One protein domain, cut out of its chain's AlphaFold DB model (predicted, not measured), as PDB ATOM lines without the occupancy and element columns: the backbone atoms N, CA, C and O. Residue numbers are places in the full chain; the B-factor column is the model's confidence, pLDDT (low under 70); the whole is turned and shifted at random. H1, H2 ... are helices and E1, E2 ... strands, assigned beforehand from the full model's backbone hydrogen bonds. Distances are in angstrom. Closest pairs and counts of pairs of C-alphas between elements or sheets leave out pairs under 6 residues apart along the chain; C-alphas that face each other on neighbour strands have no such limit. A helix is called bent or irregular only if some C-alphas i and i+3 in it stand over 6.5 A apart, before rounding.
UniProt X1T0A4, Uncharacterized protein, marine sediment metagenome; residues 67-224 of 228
ATOM      1  N   ASP A  67      42.615 -28.060 -17.025       90.69
ATOM      2  CA  ASP A  67      41.225 -27.645 -17.214       90.69
ATOM      3  C   ASP A  67      40.308 -28.402 -16.241       90.69
ATOM      4  O   ASP A  67      40.344 -29.635 -16.160       90.69
ATOM      5  N   TYR A  68      39.462 -27.674 -15.520       91.00
ATOM      6  CA  TYR A  68      38.494 -28.211 -14.575       91.00
ATOM      7  C   TYR A  68      37.336 -27.240 -14.315       91.00
ATOM      8  O   TYR A  68      37.428 -26.029 -14.512       91.00
ATOM      9  N   SER A  69      36.249 -27.797 -13.797       92.56
ATOM     10  CA  SER A  69      35.135 -27.076 -13.191       92.56
ATOM     11  C   SER A  69      34.743 -27.814 -11.926       92.56
ATOM     12  O   SER A  69      34.645 -29.039 -11.931       92.56
ATOM     13  N   LEU A  70      34.490 -27.075 -10.860       91.75
ATOM     14  CA  LEU A  70      34.113 -27.601  -9.564       91.75
ATOM     15  C   LEU A  70      33.009 -26.724  -8.974       91.75
ATOM     16  O   LEU A  70      33.238 -25.571  -8.627       91.75
ATOM     17  N   ASP A  71      31.828 -27.303  -8.841       93.75
ATOM     18  CA  ASP A  71      30.741 -26.799  -8.021       93.75
ATOM     19  C   ASP A  71      30.811 -27.464  -6.651       93.75
ATOM     20  O   ASP A  71      30.836 -28.694  -6.529       93.75
ATOM     21  N   PHE A  72      30.816 -26.643  -5.612       89.62
ATOM     22  CA  PHE A  72      30.816 -27.072  -4.230       89.62
ATOM     23  C   PHE A  72      29.656 -26.440  -3.477       89.62
ATOM     24  O   PHE A  72      29.447 -25.229  -3.528       89.62
ATOM     25  N   THR A  73      28.880 -27.269  -2.786       92.38
ATOM     26  CA  THR A  73      27.710 -26.830  -2.030       92.38
ATOM     27  C   THR A  73      27.763 -27.332  -0.596       92.38
ATOM     28  O   THR A  73      27.946 -28.528  -0.366       92.38
ATOM     29  N   PHE A  74      27.511 -26.420   0.341       90.31
ATOM     30  CA  PHE A  74      27.137 -26.731   1.717       90.31
ATOM     31  C   PHE A  74      25.686 -26.343   1.957       90.31
ATOM     32  O   PHE A  74      25.239 -25.296   1.480       90.31
ATOM     33  N   LYS A  75      24.977 -27.150   2.743       93.31
ATOM     34  CA  LYS A  75      23.706 -26.749   3.348       93.31
ATOM     35  C   LYS A  75      23.698 -27.034   4.831       93.31
ATOM     36  O   LYS A  75      24.094 -28.131   5.235       93.31
ATOM     37  N   ASP A  76      23.182 -26.069   5.584       92.12
ATOM     38  CA  ASP A  76      23.057 -26.124   7.037       92.12
ATOM     39  C   ASP A  76      24.388 -26.458   7.730       92.12
ATOM     40  O   ASP A  76      24.426 -27.203   8.707       92.12
ATOM     41  N   ALA A  77      25.488 -25.918   7.202       89.31
ATOM     42  CA  ALA A  77      26.823 -26.130   7.741       89.31
ATOM     43  C   ALA A  77      27.076 -25.241   8.957       89.31
ATOM     44  O   ALA A  77      26.754 -24.053   8.927       89.31
ATOM     45  N   ASP A  78      27.662 -25.791  10.023       88.81
ATOM     46  CA  ASP A  78      27.999 -24.997  11.208       88.81
ATOM     47  C   ASP A  78      29.248 -24.169  10.934       88.81
ATOM     48  O   ASP A  78      30.342 -24.692  10.724       88.81
ATOM     49  N   ILE A  79      29.101 -22.847  10.980       84.56
ATOM     50  CA  ILE A  79      30.146 -21.910  10.576       84.56
ATOM     51  C   ILE A  79      31.453 -22.080  11.356       84.56
ATOM     52  O   ILE A  79      32.521 -21.741  10.845       84.56
ATOM     53  N   THR A  80      31.399 -22.619  12.576       79.50
ATOM     54  CA  THR A  80      32.584 -22.869  13.407       79.50
ATOM     55  C   THR A  80      33.528 -23.895  12.786       79.50
ATOM     56  O   THR A  80      34.741 -23.789  12.965       79.50
ATOM     57  N   HIS A  81      33.008 -24.826  11.986       74.25
ATOM     58  CA  HIS A  81      33.819 -25.802  11.266       74.25
ATOM     59  C   HIS A  81      34.401 -25.247   9.964       74.25
ATOM     60  O   HIS A  81      35.330 -25.845   9.424       74.25
ATOM     61  N   PHE A  82      33.907 -24.102   9.469       69.25
ATOM     62  CA  PHE A  82      34.236 -23.613   8.126       69.25
ATOM     63  C   PHE A  82      35.025 -22.306   8.056       69.25
ATOM     64  O   PHE A  82      35.579 -21.989   7.005       69.25
ATOM     65  N   GLN A  83      35.167 -21.579   9.164       63.06
ATOM     66  CA  GLN A  83      35.930 -20.323   9.213       63.06
ATOM     67  C   GLN A  83      37.372 -20.436   8.714       63.06
ATOM     68  O   GLN A  83      37.906 -19.485   8.145       63.06
ATOM     69  N   TYR A  84      38.016 -21.591   8.909       61.78
ATOM     70  CA  TYR A  84      39.389 -21.795   8.450       61.78
ATOM     71  C   TYR A  84      39.512 -21.762   6.918       61.78
ATOM     72  O   TYR A  84      40.562 -21.395   6.394       61.78
ATOM     73  N   TYR A  85      38.442 -22.103   6.196       61.06
ATOM     74  CA  TYR A  85      38.476 -22.298   4.745       61.06
ATOM     75  C   TYR A  85      38.247 -21.024   3.940       61.06
ATOM     76  O   TYR A  85      38.508 -20.993   2.739       61.06
ATOM     77  N   PHE A  86      37.809 -19.956   4.596       63.50
ATOM     78  CA  PHE A  86      37.486 -18.697   3.953       63.50
ATOM     79  C   PHE A  86      38.414 -17.606   4.486       63.50
ATOM     80  O   PHE A  86      38.096 -16.887   5.433       63.50
ATOM     81  N   ALA A  87      39.593 -17.474   3.871       61.72
ATOM     82  CA  ALA A  87      40.556 -16.432   4.236       61.72
ATOM     83  C   ALA A  87      39.918 -15.029   4.224       61.72
ATOM     84  O   ALA A  87      40.160 -14.248   5.137       61.72
ATOM     85  N   GLU A  88      39.033 -14.766   3.257       62.44
ATOM     86  CA  GLU A  88      38.298 -13.501   3.135       62.44
ATOM     87  C   GLU A  88      37.196 -13.326   4.192       62.44
ATOM     88  O   GLU A  88      36.880 -12.199   4.569       62.44
ATOM     89  N   THR A  89      36.630 -14.411   4.743       63.91
ATOM     90  CA  THR A  89      35.661 -14.280   5.845       63.91
ATOM     91  C   THR A  89      36.333 -14.093   7.195       63.91
ATOM     92  O   THR A  89      35.634 -13.779   8.159       63.91
ATOM     93  N   LYS A  90      37.663 -14.253   7.302       69.88
ATOM     94  CA  LYS A  90      38.385 -13.927   8.543       69.88
ATOM     95  C   LYS A  90      38.113 -12.490   8.969       69.88
ATOM     96  O   LYS A  90      37.857 -12.270  10.141       69.88
ATOM     97  N   LEU A  91      38.033 -11.568   8.006       76.56
ATOM     98  CA  LEU A  91      37.712 -10.159   8.241       76.56
ATOM     99  C   LEU A  91      36.349  -9.942   8.904       76.56
ATOM    100  O   LEU A  91      36.146  -8.913   9.535       76.56
ATOM    101  N   PHE A  92      35.408 -10.876   8.758       78.94
ATOM    102  CA  PHE A  92      34.109 -10.812   9.428       78.94
ATOM    103  C   PHE A  92      34.102 -11.492  10.799       78.94
ATOM    104  O   PHE A  92      33.148 -11.281  11.550       78.94
ATOM    105  N   ASN A  93      35.122 -12.310  11.096       83.44
ATOM    106  CA  ASN A  93      35.299 -13.039  12.352       83.44
ATOM    107  C   ASN A  93      33.973 -13.643  12.836       83.44
ATOM    108  O   ASN A  93      33.394 -13.267  13.858       83.44
ATOM    109  N   LEU A  94      33.441 -14.522  11.991       86.31
ATOM    110  CA  LEU A  94      32.154 -15.169  12.198       86.31
ATOM    111  C   LEU A  94      32.223 -16.014  13.472       86.31
ATOM    112  O   LEU A  94      33.249 -16.615  13.763       86.31
ATOM    113  N   LYS A  95      31.149 -16.112  14.244       85.12
ATOM    114  CA  LYS A  95      31.046 -17.044  15.372       85.12
ATOM    115  C   LYS A  95      29.652 -17.618  15.398       85.12
ATOM    116  O   LYS A  95      28.707 -16.848  15.280       85.12
ATOM    117  N   LYS A  96      29.568 -18.932  15.648       89.00
ATOM    118  CA  LYS A  96      28.340 -19.739  15.782       89.00
ATOM    119  C   LYS A  96      27.326 -19.556  14.634       89.00
ATOM    120  O   LYS A  96      27.420 -18.643  13.827       89.00
ATOM    121  N   GLY A  97      26.341 -20.439  14.570       92.19
ATOM    122  CA  GLY A  97      25.279 -20.356  13.570       92.19
ATOM    123  C   GLY A  97      25.574 -21.172  12.318       92.19
ATOM    124  O   GLY A  97      26.587 -21.865  12.217       92.19
ATOM    125  N   LEU A  98      24.629 -21.117  11.387       92.75
ATOM    126  CA  LEU A  98      24.605 -21.973  10.208       92.75
ATOM    127  C   LEU A  98      24.793 -21.149   8.942       92.75
ATOM    128  O   LEU A  98      24.359 -19.996   8.875       92.75
ATOM    129  N   PHE A  99      25.375 -21.758   7.917       91.62
ATOM    130  CA  PHE A  99      25.446 -21.163   6.592       91.62
ATOM    131  C   PHE A  99      25.170 -22.182   5.487       91.62
ATOM    132  O   PHE A  99      25.455 -23.375   5.615       91.62
ATOM    133  N   ASP A 100      24.638 -21.667   4.385       93.69
ATOM    134  CA  ASP A 100      24.628 -22.347   3.100       93.69
ATOM    135  C   ASP A 100      25.667 -21.681   2.199       93.69
ATOM    136  O   ASP A 100      25.864 -20.463   2.238       93.69
ATOM    137  N   LEU A 101      26.300 -22.474   1.343       91.81
ATOM    138  CA  LEU A 101      27.255 -21.989   0.357       91.81
ATOM    139  C   LEU A 101      27.010 -22.688  -0.963       91.81
ATOM    140  O   LEU A 101      26.866 -23.906  -1.006       91.81
ATOM    141  N   HIS A 102      27.079 -21.917  -2.034       94.12
ATOM    142  CA  HIS A 102      27.318 -22.413  -3.372       94.12
ATOM    143  C   HIS A 102      28.563 -21.723  -3.923       94.12
ATOM    144  O   HIS A 102      28.553 -20.511  -4.126       94.12
ATOM    145  N   LEU A 103      29.624 -22.482  -4.173       91.44
ATOM    146  CA  LEU A 103      30.878 -22.011  -4.751       91.44
ATOM    147  C   LEU A 103      31.098 -22.704  -6.090       91.44
ATOM    148  O   LEU A 103      31.079 -23.926  -6.166       91.44
ATOM    149  N   HIS A 104      31.364 -21.919  -7.120       92.50
ATOM    150  CA  HIS A 104      31.859 -22.390  -8.399       92.50
ATOM    151  C   HIS A 104      33.326 -21.991  -8.542       92.50
ATOM    152  O   HIS A 104      33.682 -20.838  -8.297       92.50
ATOM    153  N   LEU A 105      34.163 -22.930  -8.963       90.31
ATOM    154  CA  LEU A 105      35.571 -22.735  -9.277       90.31
ATOM    155  C   LEU A 105      35.850 -23.374 -10.633       90.31
ATOM    156  O   LEU A 105      35.585 -24.559 -10.822       90.31
ATOM    157  N   ALA A 106      36.421 -22.627 -11.567       90.12
ATOM    158  CA  ALA A 106      36.784 -23.174 -12.864       90.12
ATOM    159  C   ALA A 106      38.108 -22.612 -13.365       90.12
ATOM    160  O   ALA A 106      38.448 -21.449 -13.156       90.12
ATOM    161  N   ASN A 107      38.829 -23.460 -14.081       89.31
ATOM    162  CA  ASN A 107      39.902 -23.064 -14.969       89.31
ATOM    163  C   ASN A 107      39.665 -23.817 -16.271       89.31
ATOM    164  O   ASN A 107      39.640 -25.037 -16.292       89.31
ATOM    165  N   ASP A 108      39.433 -23.093 -17.348       78.19
ATOM    166  CA  ASP A 108      39.240 -23.668 -18.670       78.19
ATOM    167  C   ASP A 108      39.995 -22.846 -19.710       78.19
ATOM    168  O   ASP A 108      39.740 -21.648 -19.896       78.19
ATOM    169  N   SER A 109      40.918 -23.495 -20.411       76.25
ATOM    170  CA  SER A 109      41.744 -22.894 -21.459       76.25
ATOM    171  C   SER A 109      40.946 -22.194 -22.569       76.25
ATOM    172  O   SER A 109      41.465 -21.269 -23.199       76.25
ATOM    173  N   VAL A 110      39.683 -22.577 -22.788       77.19
ATOM    174  CA  VAL A 110      38.795 -21.967 -23.789       77.19
ATOM    175  C   VAL A 110      38.016 -20.784 -23.206       77.19
ATOM    176  O   VAL A 110      38.046 -19.684 -23.761       77.19
ATOM    177  N   THR A 111      37.327 -20.997 -22.087       73.12
ATOM    178  CA  THR A 111      36.344 -20.064 -21.510       73.12
ATOM    179  C   THR A 111      37.008 -19.023 -20.616       73.12
ATOM    180  O   THR A 111      36.708 -17.835 -20.710       73.12
ATOM    181  N   THR A 112      37.950 -19.459 -19.782       73.94
ATOM    182  CA  THR A 112      38.662 -18.612 -18.808       73.94
ATOM    183  C   THR A 112      40.037 -18.167 -19.304       73.94
ATOM    184  O   THR A 112      40.710 -17.379 -18.649       73.94
ATOM    185  N   LYS A 113      40.481 -18.680 -20.462       80.81
ATOM    186  CA  LYS A 113      41.812 -18.426 -21.039       80.81
ATOM    187  C   LYS A 113      42.966 -18.770 -20.085       80.81
ATOM    188  O   LYS A 113      44.031 -18.161 -20.160       80.81
ATOM    189  N   GLY A 114      42.760 -19.761 -19.218       73.38
ATOM    190  CA  GLY A 114      43.749 -20.223 -18.245       73.38
ATOM    191  C   GLY A 114      43.747 -19.469 -16.911       73.38
ATOM    192  O   GLY A 114      44.563 -19.791 -16.046       73.38
ATOM    193  N   GLU A 115      42.861 -18.486 -16.722       82.31
ATOM    194  CA  GLU A 115      42.661 -17.828 -15.430       82.31
ATOM    195  C   GLU A 115      41.733 -18.662 -14.538       82.31
ATOM    196  O   GLU A 115      40.752 -19.242 -14.994       82.31
ATOM    197  N   ILE A 116      42.025 -18.715 -13.239       83.12
ATOM    198  CA  ILE A 116      41.116 -19.342 -12.278       83.12
ATOM    199  C   ILE A 116      39.984 -18.355 -11.999       83.12
ATOM    200  O   ILE A 116      40.220 -17.289 -11.430       83.12
ATOM    201  N   ILE A 117      38.759 -18.722 -12.368       85.06
ATOM    202  CA  ILE A 117      37.555 -17.986 -11.989       85.06
ATOM    203  C   ILE A 117      36.908 -18.655 -10.785       85.06
ATOM    204  O   ILE A 117      36.839 -19.882 -10.698       85.06
ATOM    205  N   TRP A 118      36.398 -17.843  -9.871       88.12
ATOM    206  CA  TRP A 118      35.539 -18.318  -8.801       88.12
ATOM    207  C   TRP A 118      34.446 -17.303  -8.510       88.12
ATOM    208  O   TRP A 118      34.663 -16.094  -8.610       88.12
ATOM    209  N   TYR A 119      33.265 -17.820  -8.194       91.94
ATOM    210  CA  TYR A 119      32.102 -17.037  -7.799       91.94
ATOM    211  C   TYR A 119      31.116 -17.900  -7.030       91.94
ATOM    212  O   TYR A 119      31.170 -19.129  -7.073       91.94
ATOM    213  N   GLY A 120      30.193 -17.266  -6.325       93.62
ATOM    214  CA  GLY A 120      29.244 -17.997  -5.519       93.62
ATOM    215  C   GLY A 120      28.240 -17.135  -4.784       93.62
ATOM    216  O   GLY A 120      28.131 -15.924  -4.979       93.62
ATOM    217  N   GLN A 121      27.488 -17.815  -3.931       95.19
ATOM    218  CA  GLN A 121      26.526 -17.227  -3.019       95.19
ATOM    219  C   GLN A 121      26.659 -17.909  -1.663       95.19
ATOM    220  O   GLN A 121      26.828 -19.125  -1.585       95.19
ATOM    221  N   ALA A 122      26.550 -17.121  -0.603       92.25
ATOM    222  CA  ALA A 122      26.424 -17.611   0.755       92.25
ATOM    223  C   ALA A 122      25.160 -17.040   1.395       92.25
ATOM    224  O   ALA A 122      24.782 -15.892   1.141       92.25
ATOM    225  N   SER A 123      24.519 -17.832   2.245       94.44
ATOM    226  CA  SER A 123      23.492 -17.360   3.167       94.44
ATOM    227  C   SER A 123      23.844 -17.801   4.579       94.44
ATOM    228  O   SER A 123      24.498 -18.819   4.770       94.44
ATOM    229  N   ALA A 124      23.449 -17.017   5.572       93.12
ATOM    230  CA  ALA A 124      23.774 -17.261   6.969       93.12
ATOM    231  C   ALA A 124      22.530 -17.103   7.843       93.12
ATOM    232  O   ALA A 124      21.655 -16.285   7.540       93.12
ATOM    233  N   ARG A 125      22.464 -17.883   8.927       95.69
ATOM    234  CA  ARG A 125      21.386 -17.851   9.921       95.69
ATOM    235  C   ARG A 125      21.944 -17.934  11.337       95.69
ATOM    236  O   ARG A 125      22.741 -18.823  11.635       95.69
ATOM    237  N   ASP A 126      21.467 -17.038  12.199       95.69
ATOM    238  CA  ASP A 126      21.859 -16.933  13.613       95.69
ATOM    239  C   ASP A 126      23.384 -16.837  13.830       95.69
ATOM    240  O   ASP A 126      23.940 -17.407  14.770       95.69
ATOM    241  N   VAL A 127      24.072 -16.116  12.937       92.81
ATOM    242  CA  VAL A 127      25.530 -15.934  12.994       92.81
ATOM    243  C   VAL A 127      25.881 -14.692  13.803       92.81
ATOM    244  O   VAL A 127      25.308 -13.627  13.594       92.81
ATOM    245  N   ASP A 128      26.851 -14.780  14.707       93.00
ATOM    246  CA  ASP A 128      27.441 -13.585  15.308       93.00
ATOM    247  C   ASP A 128      28.631 -13.113  14.450       93.00
ATOM    248  O   ASP A 128      29.498 -13.901  14.080       93.00
ATOM    249  N   LEU A 129      28.674 -11.822  14.123       89.75
ATOM    250  CA  LEU A 129      29.711 -11.176  13.316       89.75
ATOM    251  C   LEU A 129      30.550 -10.263  14.216       89.75
ATOM    252  O   LEU A 129      29.990  -9.448  14.955       89.75
ATOM    253  N   PHE A 130      31.873 -10.349  14.099       89.19
ATOM    254  CA  PHE A 130      32.822  -9.485  14.808       89.19
ATOM    255  C   PHE A 130      33.799  -8.837  13.817       89.19
ATOM    256  O   PHE A 130      34.998  -9.069  13.918       89.19
ATOM    257  N   PRO A 131      33.311  -8.093  12.810       86.69
ATOM    258  CA  PRO A 131      34.140  -7.619  11.712       86.69
ATOM    259  C   PRO A 131      35.373  -6.846  12.192       86.69
ATOM    260  O   PRO A 131      35.249  -5.748  12.731       86.69
ATOM    261  N   ASP A 132      36.557  -7.394  11.916       83.25
ATOM    262  CA  ASP A 132      37.854  -6.841  12.328       83.25
ATOM    263  C   ASP A 132      38.079  -5.431  11.747       83.25
ATOM    264  O   ASP A 132      38.808  -4.618  12.303       83.25
ATOM    265  N   PHE A 133      37.429  -5.116  10.621       81.88
ATOM    266  CA  PHE A 133      37.508  -3.817   9.948       81.88
ATOM    267  C   PHE A 133      36.541  -2.756  10.507       81.88
ATOM    268  O   PHE A 133      36.480  -1.651   9.966       81.88
ATOM    269  N   LEU A 134      35.767  -3.074  11.551       83.06
ATOM    270  CA  LEU A 134      34.799  -2.169  12.181       83.06
ATOM    271  C   LEU A 134      35.003  -2.051  13.702       83.06
ATOM    272  O   LEU A 134      34.027  -2.182  14.436       83.06
ATOM    273  N   ASP A 135      36.232  -1.799  14.166       75.75
ATOM    274  CA  ASP A 135      36.560  -1.446  15.566       75.75
ATOM    275  C   ASP A 135      35.736  -2.220  16.619       75.75
ATOM    276  O   ASP A 135      34.954  -1.647  17.383       75.75
ATOM    277  N   ASP A 136      35.868  -3.550  16.631       72.94
ATOM    278  CA  ASP A 136      35.222  -4.444  17.603       72.94
ATOM    279  C   ASP A 136      33.678  -4.347  17.669       72.94
ATOM    280  O   ASP A 136      33.056  -4.702  18.680       72.94
ATOM    281  N   ILE A 137      33.009  -3.893  16.599       86.19
ATOM    282  CA  ILE A 137      31.549  -3.977  16.510       86.19
ATOM    283  C   ILE A 137      31.122  -5.447  16.560       86.19
ATOM    284  O   ILE A 137      31.489  -6.262  15.720       86.19
ATOM    285  N   GLU A 138      30.260  -5.763  17.524       92.19
ATOM    286  CA  GLU A 138      29.601  -7.061  17.641       92.19
ATOM    287  C   GLU A 138      28.175  -6.967  17.080       92.19
ATOM    288  O   GLU A 138      27.333  -6.223  17.600       92.19
ATOM    289  N   LEU A 139      27.895  -7.744  16.032       93.12
ATOM    290  CA  LEU A 139      26.550  -7.927  15.491       93.12
ATOM    291  C   LEU A 139      26.082  -9.345  15.800       93.12
ATOM    292  O   LEU A 139      26.744 -10.311  15.440       93.12
ATOM    293  N   LYS A 140      24.932  -9.482  16.452       95.25
ATOM    294  CA  LYS A 140      24.385 -10.776  16.873       95.25
ATOM    295  C   LYS A 140      23.237 -11.218  15.998       95.25
ATOM    296  O   LYS A 140      22.481 -10.378  15.507       95.25
ATOM    297  N   GLN A 141      23.069 -12.537  15.910       95.50
ATOM    298  CA  GLN A 141      21.933 -13.174  15.236       95.50
ATOM    299  C   GLN A 141      21.746 -12.648  13.810       95.50
ATOM    300  O   GLN A 141      20.650 -12.271  13.393       95.50
ATOM    301  N   ALA A 142      22.856 -12.534  13.092       95.06
ATOM    302  CA  ALA A 142      22.867 -12.098  11.720       95.06
ATOM    303  C   ALA A 142      22.216 -13.157  10.829       95.06
ATOM    304  O   ALA A 142      22.548 -14.343  10.883       95.06
ATOM    305  N   GLU A 143      21.304 -12.690   9.988       96.50
ATOM    306  CA  GLU A 143      20.649 -13.470   8.951       96.50
ATOM    307  C   GLU A 143      20.722 -12.706   7.639       96.50
ATOM    308  O   GLU A 143      20.428 -11.508   7.592       96.50
ATOM    309  N   GLY A 144      21.103 -13.375   6.559       95.31
ATOM    310  CA  GLY A 144      21.227 -12.696   5.279       95.31
ATOM    311  C   GLY A 144      21.934 -13.503   4.216       95.31
ATOM    312  O   GLY A 144      22.246 -14.675   4.408       95.31
ATOM    313  N   SER A 145      22.185 -12.841   3.095       94.44
ATOM    314  CA  SER A 145      22.875 -13.415   1.946       94.44
ATOM    315  C   SER A 145      23.878 -12.441   1.345       94.44
ATOM    316  O   SER A 145      23.727 -11.215   1.415       94.44
ATOM    317  N   ALA A 146      24.900 -13.023   0.732       93.31
ATOM    318  CA  ALA A 146      25.865 -12.318  -0.081       93.31
ATOM    319  C   ALA A 146      26.196 -13.136  -1.329       93.31
ATOM    320  O   ALA A 146      26.245 -14.367  -1.286       93.31
ATOM    321  N   THR A 147      26.444 -12.444  -2.430       94.88
ATOM    322  CA  THR A 147      27.094 -13.018  -3.609       94.88
ATOM    323  C   THR A 147      28.546 -12.580  -3.622       94.88
ATOM    324  O   THR A 147      28.889 -11.544  -3.057       94.88
ATOM    325  N   PHE A 148      29.417 -13.378  -4.222       91.44
ATOM    326  CA  PHE A 148      30.836 -13.063  -4.272       91.44
ATOM    327  C   PHE A 148      31.478 -13.602  -5.541       91.44
ATOM    328  O   PHE A 148      30.996 -14.568  -6.137       91.44
ATOM    329  N   ASP A 149      32.590 -12.997  -5.927       90.00
ATOM    330  CA  ASP A 149      33.488 -13.479  -6.962       90.00
ATOM    331  C   ASP A 149      34.947 -13.147  -6.625       90.00
ATOM    332  O   ASP A 149      35.270 -12.650  -5.547       90.00
ATOM    333  N   SER A 150      35.839 -13.405  -7.581       83.50
ATOM    334  CA  SER A 150      37.269 -13.074  -7.492       83.50
ATOM    335  C   SER A 150      37.627 -11.622  -7.156       83.50
ATOM    336  O   SER A 150      38.795 -11.337  -6.900       83.50
ATOM    337  N   LYS A 151      36.670 -10.700  -7.195       86.88
ATOM    338  CA  LYS A 151      36.884  -9.258  -7.120       86.88
ATOM    339  C   LYS A 151      36.152  -8.628  -5.958       86.88
ATOM    340  O   LYS A 151      36.708  -7.725  -5.334       86.88
ATOM    341  N   GLU A 152      34.931  -9.067  -5.684       90.31
ATOM    342  CA  GLU A 152      34.105  -8.464  -4.650       90.31
ATOM    343  C   GLU A 152      33.094  -9.425  -4.028       90.31
ATOM    344  O   GLU A 152      32.729 -10.451  -4.594       90.31
ATOM    345  N   THR A 153      32.615  -9.042  -2.849       91.56
ATOM    346  CA  THR A 153      31.442  -9.597  -2.182       91.56
ATOM    347  C   THR A 153      30.370  -8.522  -2.119       91.56
ATOM    348  O   THR A 153      30.624  -7.420  -1.637       91.56
ATOM    349  N   ILE A 154      29.153  -8.841  -2.545       94.62
ATOM    350  CA  ILE A 154      27.983  -7.969  -2.474       94.62
ATOM    351  C   ILE A 154      27.042  -8.516  -1.404       94.62
ATOM    352  O   ILE A 154      26.448  -9.582  -1.554       94.62
ATOM    353  N   ILE A 155      26.879  -7.760  -0.321       93.94
ATOM    354  CA  ILE A 155      25.892  -8.023   0.723       93.94
ATOM    355  C   ILE A 155      24.532  -7.542   0.215       93.94
ATOM    356  O   ILE A 155      24.246  -6.339   0.219       93.94
ATOM    357  N   GLU A 156      23.679  -8.487  -0.180       93.88
ATOM    358  CA  GLU A 156      22.323  -8.198  -0.657       93.88
ATOM    359  C   GLU A 156      21.481  -7.592   0.464       93.88
ATOM    360  O   GLU A 156      20.859  -6.538   0.304       93.88
ATOM    361  N   LYS A 157      21.471  -8.277   1.612       94.75
ATOM    362  CA  LYS A 157      20.816  -7.848   2.842       94.75
ATOM    363  C   LYS A 157      21.259  -8.735   3.997       94.75
ATOM    364  O   LYS A 157      21.080  -9.946   3.942       94.75
ATOM    365  N   ILE A 158      21.722  -8.114   5.075       94.75
ATOM    366  CA  ILE A 158      21.886  -8.754   6.381       94.75
ATOM    367  C   ILE A 158      20.987  -8.037   7.378       94.75
ATOM    368  O   ILE A 158      20.984  -6.810   7.438       94.75
ATOM    369  N   THR A 159      20.227  -8.783   8.167       96.88
ATOM    370  CA  THR A 159      19.566  -8.298   9.379       96.88
ATOM    371  C   THR A 159      20.309  -8.829  10.587       96.88
ATOM    372  O   THR A 159      20.596 -10.016  10.623       96.88
ATOM    373  N   ALA A 160      20.616  -7.980  11.561       96.25
ATOM    374  CA  ALA A 160      21.305  -8.386  12.785       96.25
ATOM    375  C   ALA A 160      20.946  -7.442  13.940       96.25
ATOM    376  O   ALA A 160      20.233  -6.451  13.749       96.25
ATOM    377  N   TYR A 161      21.475  -7.718  15.128       95.00
ATOM    378  CA  TYR A 161      21.361  -6.850  16.294       95.00
ATOM    379  C   TYR A 161      22.725  -6.292  16.689       95.00
ATOM    380  O   TYR A 161      23.636  -7.051  17.003       95.00
ATOM    381  N   TYR A 162      22.857  -4.968  16.751       92.25
ATOM    382  CA  TYR A 162      23.947  -4.344  17.504       92.25
ATOM    383  C   TYR A 162      23.450  -4.079  18.915       92.25
ATOM    384  O   TYR A 162      22.509  -3.303  19.109       92.25
ATOM    385  N   LYS A 163      24.054  -4.747  19.902       90.06
ATOM    386  CA  LYS A 163      23.520  -4.818  21.270       90.06
ATOM    387  C   LYS A 163      22.063  -5.304  21.241       90.06
ATOM    388  O   LYS A 163      21.832  -6.472  20.960       90.06
ATOM    389  N   ASN A 164      21.095  -4.422  21.492       87.31
ATOM    390  CA  ASN A 164      19.664  -4.746  21.483       87.31
ATOM    391  C   ASN A 164      18.899  -4.016  20.369       87.31
ATOM    392  O   ASN A 164      17.668  -4.041  20.347       87.31
ATOM    393  N   SER A 165      19.612  -3.340  19.468       92.44
ATOM    394  CA  SER A 165      19.025  -2.543  18.399       92.44
ATOM    395  C   SER A 165      19.056  -3.311  17.078       92.44
ATOM    396  O   SER A 165      20.147  -3.655  16.607       92.44
ATOM    397  N   PRO A 166      17.894  -3.572  16.451       94.69
ATOM    398  CA  PRO A 166      17.848  -4.251  15.168       94.69
ATOM    399  C   PRO A 166      18.406  -3.338  14.084       94.69
ATOM    400  O   PRO A 166      18.133  -2.136  14.058       94.69
ATOM    401  N   LEU A 167      19.149  -3.911  13.152       95.12
ATOM    402  CA  LEU A 167      19.710  -3.186  12.029       95.12
ATOM    403  C   LEU A 167      19.733  -4.033  10.763       95.12
ATOM    404  O   LEU A 167      19.628  -5.257  10.785       95.12
ATOM    405  N   THR A 168      19.796  -3.341   9.635       95.81
ATOM    406  CA  THR A 168      19.937  -3.917   8.306       95.81
ATOM    407  C   THR A 168      21.179  -3.344   7.649       95.81
ATOM    408  O   THR A 168      21.380  -2.128   7.670       95.81
ATOM    409  N   LEU A 169      21.973  -4.221   7.050       94.00
ATOM    410  CA  LEU A 169      23.182  -3.904   6.309       94.00
ATOM    411  C   LEU A 169      23.006  -4.316   4.848       94.00
ATOM    412  O   LEU A 169      22.475  -5.386   4.553       94.00
ATOM    413  N   THR A 170      23.467  -3.463   3.945       96.75
ATOM    414  CA  THR A 170      23.640  -3.750   2.513       96.75
ATOM    415  C   THR A 170      24.935  -3.099   2.073       96.75
ATOM    416  O   THR A 170      25.258  -2.029   2.590       96.75
ATOM    417  N   GLY A 171      25.646  -3.651   1.105       94.75
ATOM    418  CA  GLY A 171      26.903  -3.041   0.684       94.75
ATOM    419  C   GLY A 171      27.766  -3.971  -0.133       94.75
ATOM    420  O   GLY A 171      27.313  -5.034  -0.546       94.75
ATOM    421  N   ASN A 172      29.010  -3.576  -0.341       93.50
ATOM    422  CA  ASN A 172      29.992  -4.392  -1.025       93.50
ATOM    423  C   ASN A 172      31.373  -4.282  -0.372       93.50
ATOM    424  O   ASN A 172      31.701  -3.294   0.290       93.50
ATOM    425  N   LEU A 173      32.166  -5.329  -0.564       89.94
ATOM    426  CA  LEU A 173      33.555  -5.440  -0.152       89.94
ATOM    427  C   LEU A 173      34.356  -5.809  -1.389       89.94
ATOM    428  O   LEU A 173      34.057  -6.827  -1.999       89.94
ATOM    429  N   ALA A 174      35.344  -5.011  -1.768       90.19
ATOM    430  CA  ALA A 174      36.188  -5.302  -2.918       90.19
ATOM    431  C   ALA A 174      37.610  -5.667  -2.480       90.19
ATOM    432  O   ALA A 174      38.156  -5.096  -1.535       90.19
ATOM    433  N   TYR A 175      38.193  -6.621  -3.204       82.75
ATOM    434  CA  TYR A 175      39.464  -7.279  -2.889       82.75
ATOM    435  C   TYR A 175      40.577  -6.966  -3.899       82.75
ATOM    436  O   TYR A 175      41.740  -7.276  -3.645       82.75
ATOM    437  N   ILE A 176      40.247  -6.361  -5.048       73.75
ATOM    438  CA  ILE A 176      41.238  -6.014  -6.074       73.75
ATOM    439  C   ILE A 176      42.159  -4.915  -5.524       73.75
ATOM    440  O   ILE A 176      41.699  -3.837  -5.158       73.75
ATOM    441  N   ASP A 177      43.459  -5.201  -5.482       74.38
ATOM    442  CA  ASP A 177      44.550  -4.350  -4.983       74.38
ATOM    443  C   ASP A 177      44.578  -4.143  -3.460       74.38
ATOM    444  O   ASP A 177      45.500  -4.605  -2.778       74.38
ATOM    445  N   VAL A 178      43.587  -3.433  -2.922       80.56
ATOM    446  CA  VAL A 178      43.478  -3.089  -1.498       80.56
ATOM    447  C   VAL A 178      42.054  -3.363  -1.048       80.56
ATOM    448  O   VAL A 178      41.104  -2.866  -1.657       80.56
ATOM    449  N   PHE A 179      41.915  -4.123   0.040       84.81
ATOM    450  CA  PHE A 179      40.610  -4.388   0.629       84.81
ATOM    451  C   PHE A 179      39.908  -3.067   0.961       84.81
ATOM    452  O   PHE A 179      40.447  -2.207   1.663       84.81
ATOM    453  N   ASN A 180      38.707  -2.908   0.428       89.94
ATOM    454  CA  ASN A 180      37.869  -1.746   0.652       89.94
ATOM    455  C   ASN A 180      36.421  -2.183   0.838       89.94
ATOM    456  O   ASN A 180      35.996  -3.212   0.317       89.94
ATOM    457  N   TYR A 181      35.667  -1.402   1.599       91.06
ATOM    458  CA  TYR A 181      34.269  -1.693   1.867       91.06
ATOM    459  C   TYR A 181      33.424  -0.432   1.751       91.06
ATOM    460  O   TYR A 181      33.875   0.674   2.056       91.06
ATOM    461  N   ASN A 182      32.174  -0.619   1.341       93.69
ATOM    462  CA  ASN A 182      31.115   0.368   1.460       93.69
ATOM    463  C   ASN A 182      29.854  -0.328   1.972       93.69
ATOM    464  O   ASN A 182      29.324  -1.237   1.334       93.69
ATOM    465  N   MET A 183      29.368   0.102   3.131       93.06
ATOM    466  CA  MET A 183      28.191  -0.455   3.770       93.06
ATOM    467  C   MET A 183      27.198   0.630   4.137       93.06
ATOM    468  O   MET A 183      27.513   1.619   4.796       93.06
ATOM    469  N   LYS A 184      25.942   0.372   3.805       96.00
ATOM    470  CA  LYS A 184      24.799   1.142   4.257       96.00
ATOM    471  C   LYS A 184      24.141   0.435   5.426       96.00
ATOM    472  O   LYS A 184      23.691  -0.702   5.296       96.00
ATOM    473  N   VAL A 185      24.022   1.148   6.538       94.31
ATOM    474  CA  VAL A 185      23.358   0.675   7.752       94.31
ATOM    475  C   VAL A 185      22.041   1.407   7.912       94.31
ATOM    476  O   VAL A 185      21.972   2.629   7.767       94.31
ATOM    477  N   LYS A 186      20.985   0.663   8.231       96.62
ATOM    478  CA  LYS A 186      19.682   1.213   8.599       96.62
ATOM    479  C   LYS A 186      19.146   0.555   9.857       96.62
ATOM    480  O   LYS A 186      19.214  -0.658  10.000       96.62
ATOM    481  N   SER A 187      18.519   1.345  10.711       95.38
ATOM    482  CA  SER A 187      17.708   0.879  11.828       95.38
ATOM    483  C   SER A 187      16.496   1.792  11.965       95.38
ATOM    484  O   SER A 187      16.636   3.011  11.986       95.38
ATOM    485  N   ASN A 188      15.300   1.212  12.038       93.25
ATOM    486  CA  ASN A 188      14.053   1.964  12.233       93.25
ATOM    487  C   ASN A 188      13.619   2.005  13.706       93.25
ATOM    488  O   ASN A 188      12.548   2.508  14.028       93.25
ATOM    489  N   ASP A 189      14.396   1.385  14.589       93.25
ATOM    490  CA  ASP A 189      14.036   1.223  15.992       93.25
ATOM    491  C   ASP A 189      15.294   1.185  16.864       93.25
ATOM    492  O   ASP A 189      15.433   0.365  17.772       93.25
ATOM    493  N   PHE A 190      16.256   2.052  16.536       92.75
ATOM    494  CA  PHE A 190      17.543   2.084  17.209       92.75
ATOM    495  C   PHE A 190      17.368   2.647  18.614       92.75
ATOM    496  O   PHE A 190      16.906   3.779  18.785       92.75
ATOM    497  N   ASN A 191      17.763   1.886  19.627       92.38
ATOM    498  CA  ASN A 191      17.719   2.341  21.003       92.38
ATOM    499  C   ASN A 191      18.866   3.323  21.262       92.38
ATOM    500  O   ASN A 191      20.038   2.956  21.250       92.38
ATOM    501  N   LEU A 192      18.538   4.583  21.546       88.62
ATOM    502  CA  LEU A 192      19.537   5.637  21.748       88.62
ATOM    503  C   LEU A 192      20.492   5.337  22.912       88.62
ATOM    504  O   LEU A 192      21.624   5.820  22.902       88.62
ATOM    505  N   SER A 193      20.090   4.502  23.878       88.38
ATOM    506  CA  SER A 193      20.993   4.081  24.953       88.38
ATOM    507  C   SER A 193      22.199   3.291  24.446       88.38
ATOM    508  O   SER A 193      23.246   3.314  25.092       88.38
ATOM    509  N   ASP A 194      22.087   2.638  23.288       87.56
ATOM    510  CA  ASP A 194      23.172   1.856  22.696       87.56
ATOM    511  C   ASP A 194      24.297   2.754  22.146       87.56
ATOM    512  O   ASP A 194      25.442   2.298  22.079       87.56
ATOM    513  N   LEU A 195      24.014   4.039  21.865       82.88
ATOM    514  CA  LEU A 195      25.001   5.065  21.479       82.88
ATOM    515  C   LEU A 195      25.682   5.741  22.675       82.88
ATOM    516  O   LEU A 195      26.615   6.514  22.479       82.88
ATOM    517  N   LYS A 196      25.218   5.503  23.909       81.69
ATOM    518  CA  LYS A 196      25.632   6.295  25.077       81.69
ATOM    519  C   LYS A 196      27.148   6.321  25.275       81.69
ATOM    520  O   LYS A 196      27.673   7.384  25.578       81.69
ATOM    521  N   GLU A 197      27.826   5.184  25.125       79.75
ATOM    522  CA  GLU A 197      29.285   5.116  25.294       79.75
ATOM    523  C   GLU A 197      30.019   5.893  24.195       79.75
ATOM    524  O   GLU A 197      30.787   6.788  24.527       79.75
ATOM    525  N   GLY A 198      29.688   5.676  22.917       77.44
ATOM    526  CA  GLY A 198      30.302   6.432  21.817       77.44
ATOM    527  C   GLY A 198      30.037   7.939  21.909       77.44
ATOM    528  O   GLY A 198      30.926   8.748  21.685       77.44
ATOM    529  N   LEU A 199      28.839   8.353  22.338       77.06
ATOM    530  CA  LEU A 199      28.515   9.772  22.523       77.06
ATOM    531  C   LEU A 199      29.348  10.450  23.621       77.06
ATOM    532  O   LEU A 199      29.544  11.662  23.548       77.06
ATOM    533  N   LYS A 200      29.843   9.715  24.628       78.81
ATOM    534  CA  LYS A 200      30.696  10.302  25.677       78.81
ATOM    535  C   LYS A 200      32.039  10.777  25.130       78.81
ATOM    536  O   LYS A 200      32.573  11.744  25.655       78.81
ATOM    537  N   GLU A 201      32.568  10.131  24.094       76.62
ATOM    538  CA  GLU A 201      33.865  10.497  23.510       76.62
ATOM    539  C   GLU A 201      33.812  11.851  22.791       76.62
ATOM    540  O   GLU A 201      34.796  12.588  22.766       76.62
ATOM    541  N   TYR A 202      32.640  12.219  22.266       72.19
ATOM    542  CA  TYR A 202      32.436  13.457  21.508       72.19
ATOM    543  C   TYR A 202      31.792  14.588  22.320       72.19
ATOM    544  O   TYR A 202      31.822  15.747  21.902       72.19
ATOM    545  N   LEU A 203      31.197  14.281  23.475       72.69
ATOM    546  CA  LEU A 203      30.563  15.268  24.344       72.69
ATOM    547  C   LEU A 203      31.508  15.615  25.497       72.69
ATOM    548  O   LEU A 203      31.640  14.874  26.463       72.69
ATOM    549  N   SER A 204      32.133  16.789  25.418       64.50
ATOM    550  CA  SER A 204      33.135  17.296  26.369       64.50
ATOM    551  C   SER A 204      32.610  17.648  27.772       64.50
ATOM    552  O   SER A 204      33.234  18.437  28.483       64.50
ATOM    553  N   LEU A 205      31.459  17.129  28.204       54.50
ATOM    554  CA  LEU A 205      30.728  17.704  29.331       54.50
ATOM    555  C   LEU A 205      30.509  16.732  30.489       54.50
ATOM    556  O   LEU A 205      30.024  15.617  30.337       54.50
ATOM    557  N   ALA A 206      30.817  17.254  31.676       51.59
ATOM    558  CA  ALA A 206      30.706  16.671  33.010       51.59
ATOM    559  C   ALA A 206      29.271  16.307  33.462       51.59
ATOM    560  O   ALA A 206      29.022  16.150  34.656       51.59
ATOM    561  N   SER A 207      28.313  16.190  32.542       60.09
ATOM    562  CA  SER A 207      26.923  15.816  32.811       60.09
ATOM    563  C   SER A 207      26.609  14.439  32.224       60.09
ATOM    564  O   SER A 207      27.020  14.105  31.115       60.09
ATOM    565  N   GLU A 208      25.862  13.618  32.969       68.88
ATOM    566  CA  GLU A 208      25.423  12.303  32.493       68.88
ATOM    567  C   GLU A 208      24.627  12.437  31.186       68.88
ATOM    568  O   GLU A 208      23.492  12.916  31.178       68.88
ATOM    569  N   VAL A 209      25.206  11.980  30.071       71.38
ATOM    570  CA  VAL A 209      24.519  11.904  28.776       71.38
ATOM    571  C   VAL A 209      23.292  10.999  28.920       71.38
ATOM    572  O   VAL A 209      23.408   9.788  29.134       71.38
ATOM    573  N   GLN A 210      22.097  11.584  28.802       76.25
ATOM    574  CA  GLN A 210      20.832  10.851  28.811       76.25
ATOM    575  C   GLN A 210      20.378  10.555  27.378       76.25
ATOM    576  O   GLN A 210      19.483  11.208  26.850       76.25
ATOM    577  N   ALA A 211      20.979   9.546  26.748       80.56
ATOM    578  CA  ALA A 211      20.497   9.008  25.479       80.56
ATOM    579  C   ALA A 211      19.417   7.946  25.763       80.56
ATOM    580  O   ALA A 211      19.725   6.817  26.142       80.56
ATOM    581  N   LYS A 212      18.140   8.336  25.678       85.94
ATOM    582  CA  LYS A 212      16.974   7.472  25.942       85.94
ATOM    583  C   LYS A 212      15.974   7.573  24.795       85.94
ATOM    584  O   LYS A 212      15.846   8.630  24.188       85.94
ATOM    585  N   GLY A 213      15.211   6.506  24.574       89.44
ATOM    586  CA  GLY A 213      14.194   6.437  23.524       89.44
ATOM    587  C   GLY A 213      14.691   5.708  22.278       89.44
ATOM    588  O   GLY A 213      15.758   5.098  22.286       89.44
ATOM    589  N   LYS A 214      13.881   5.755  21.221       92.25
ATOM    590  CA  LYS A 214      14.123   5.073  19.948       92.25
ATOM    591  C   LYS A 214      14.241   6.099  18.829       92.25
ATOM    592  O   LYS A 214      13.549   7.116  18.861       92.25
ATOM    593  N   SER A 215      15.110   5.842  17.862       90.50
ATOM    594  CA  SER A 215      15.306   6.702  16.698       90.50
ATOM    595  C   SER A 215      15.475   5.877  15.436       90.50
ATOM    596  O   SER A 215      15.940   4.738  15.469       90.50
ATOM    597  N   ASN A 216      15.168   6.507  14.308       94.06
ATOM    598  CA  ASN A 216      15.602   6.004  13.019       94.06
ATOM    599  C   ASN A 216      17.050   6.431  12.807       94.06
ATOM    600  O   ASN A 216      17.419   7.576  13.081       94.06
ATOM    601  N   LEU A 217      17.857   5.511  12.310       91.38
ATOM    602  CA  LEU A 217      19.259   5.709  12.015       91.38
ATOM    603  C   LEU A 217      19.535   5.157  10.616       91.38
ATOM    604  O   LEU A 217      19.111   4.060  10.262       91.38
ATOM    605  N   SER A 218      20.206   5.958   9.798       95.25
ATOM    606  CA  SER A 218      20.658   5.568   8.469       95.25
ATOM    607  C   SER A 218      21.983   6.255   8.210       95.25
ATOM    608  O   SER A 218      22.043   7.483   8.221       95.25
ATOM    609  N   PHE A 219      23.021   5.476   7.951       92.56
ATOM    610  CA  PHE A 219      24.335   6.000   7.608       92.56
ATOM    611  C   PHE A 219      25.037   5.082   6.611       92.56
ATOM    612  O   PHE A 219      24.604   3.955   6.362       92.56
ATOM    613  N   GLU A 220      26.104   5.602   6.026       94.31
ATOM    614  CA  GLU A 220      26.990   4.889   5.118       94.31
ATOM    615  C   GLU A 220      28.390   4.920   5.724       94.31
ATOM    616  O   GLU A 220      28.813   5.955   6.243       94.31
ATOM    617  N   VAL A 221      29.067   3.777   5.717       89.69
ATOM    618  CA  VAL A 221      30.433   3.622   6.214       89.69
ATOM    619  C   VAL A 221      31.256   3.037   5.090       89.69
ATOM    620  O   VAL A 221      30.921   1.978   4.558       89.69
ATOM    621  N   SER A 222      32.346   3.709   4.759       91.44
ATOM    622  CA  SER A 222      33.321   3.220   3.803       91.44
ATOM    623  C   SER A 222      34.727   3.352   4.362       91.44
ATOM    624  O   SER A 222      35.001   4.216   5.197       91.44
ATOM    625  N   GLY A 223      35.614   2.469   3.920       88.56
ATOM    626  CA  GLY A 223      36.982   2.448   4.404       88.56
ATOM    627  C   GLY A 223      37.877   1.500   3.626       88.56
ATOM    628  O   GLY A 223      37.434   0.713   2.785       88.56
ATOM    629  N   SER A 224      39.167   1.601   3.919       84.38
ATOM    630  CA  SER A 224      40.211   0.704   3.440       84.38
ATOM    631  C   SER A 224      41.191   0.520   4.598       84.38
ATOM    632  O   SER A 224      41.859   1.491   4.961       84.38
TER     633      SER A 224
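This is residues 67 to 224 of the 228 residues of an uncharacterized protein of marine sediment metagenome (UniProt X1T0A4). One long, twisted sheet of eight antiparallel strands makes the body, a wall bent along its strands into an open trough, with the strands side by side in chain order from E1 to E8. The short helices H1 and H2 come between E1 and E2 along the chain and only graze the sheet near E2 and E3, while H3 only grazes it near E8, and residues 201 to 207, of which 201 and 202 belong to H3, stick out free. The printed part has 158 residues, with three named helices and eight named strands in the order E1 H1 H2 E2 E3 E4 E5 E6 E7 H3 E8; its class is mixed, helices and strands. It is loose, with a radius of gyration of the C-alphas of 18.7 A, and it spans 68 by 33 by 25 A.

Begin with the sheet, E1 (residues 68 to 78), E2 (98 to 107), E3 (117 to 129), E4 (139 to 149), E5 (152 to 162), E6 (165 to 174), E7 (180 to 191) and E8 (214 to 223), side by side in that order. E1 and E8 are its edge strands. E2 to E7 form a meander, each strand the antiparallel neighbour of the one before, and each successive two are a hairpin. At the edge, E1 and E2 are antiparallel at 174 degrees; look for N 70 and O 105, 2.7 A apart and within hydrogen-bond range. Further in, E4 and E5 are antiparallel at 173 degrees, with N 143 and O 159 at 2.8 A. At the other edge, E7 and E8 are antiparallel at 174 degrees, with N 183 and O 221 at 2.8 A. Several strands bend, among them E3 by 112 degrees at residue 126 and E4 by 89 degrees at residue 142. Now look at the helices, H1 (residues 79 to 85), H2 (87 to 92) and H3 (192 to 202). H1 only grazes the sheet with its residues 79 to 82; the closest C-alphas of H1 and E2 are those of Ile 79 and Leu 98, 5.6 A apart. H2 is only just on the sheet, with 5 pairs of C-alphas within 10 A, and only grazes it with residues 88 to 92; its closest C-alphas to E3 are Phe 92 and Leu 129, 5.9 A apart. H1 and H2 only just touch, with 3 pairs of C-alphas within 8 A, and touch only at the corner by their link; Gln 83 and Lys 90 have the closest C-alphas, 6.9 A apart. H3 only grazes the sheet with residues 192 to 194; its closest C-alphas to E8 are Leu 192 and Lys 214, 5.7 A apart. H3 is apart from H1 and H2. Of the O i to N i+4 pairs, 1 of 3 in H1, 0 of 2 in H2 and 2 of 7 in H3 are within hydrogen-bond range, beside 2 of 4, 2 of 3 and 6 of 8 O i to N i+3 pairs.

Find C-alpha 68 at (38.494, -28.211, -14.575), where E1 begins its 28.0 A. E2 spans 29.5 A, E3 27.4 A, E4 24.1 A, E5 24.7 A, E6 27.5 A, E7 28.9 A and E8 27.8 A, from first to last C-alpha. H1 spans 10.2 A, H2 10.0 A and H3 15.1 A. H1 and H3 are irregular: C-alphas 81 and 84, and 194 and 197, are 7.4 A apart. H2 is neither bent nor irregular, but only just: C-alphas 88 and 91 are 6.1 A apart. E8 ends at C-alpha 223, (36.982, 2.448, 4.404).

The two C-alphas farthest apart, those of Val 110 and Ala 206, are 69.2 A apart. The printed part has no cut. The link from H3 to E8, 11 residues, is long. The mean pLDDT of the printed part is 86.2; residues 82 to 90 and 204 to 208 are under 70.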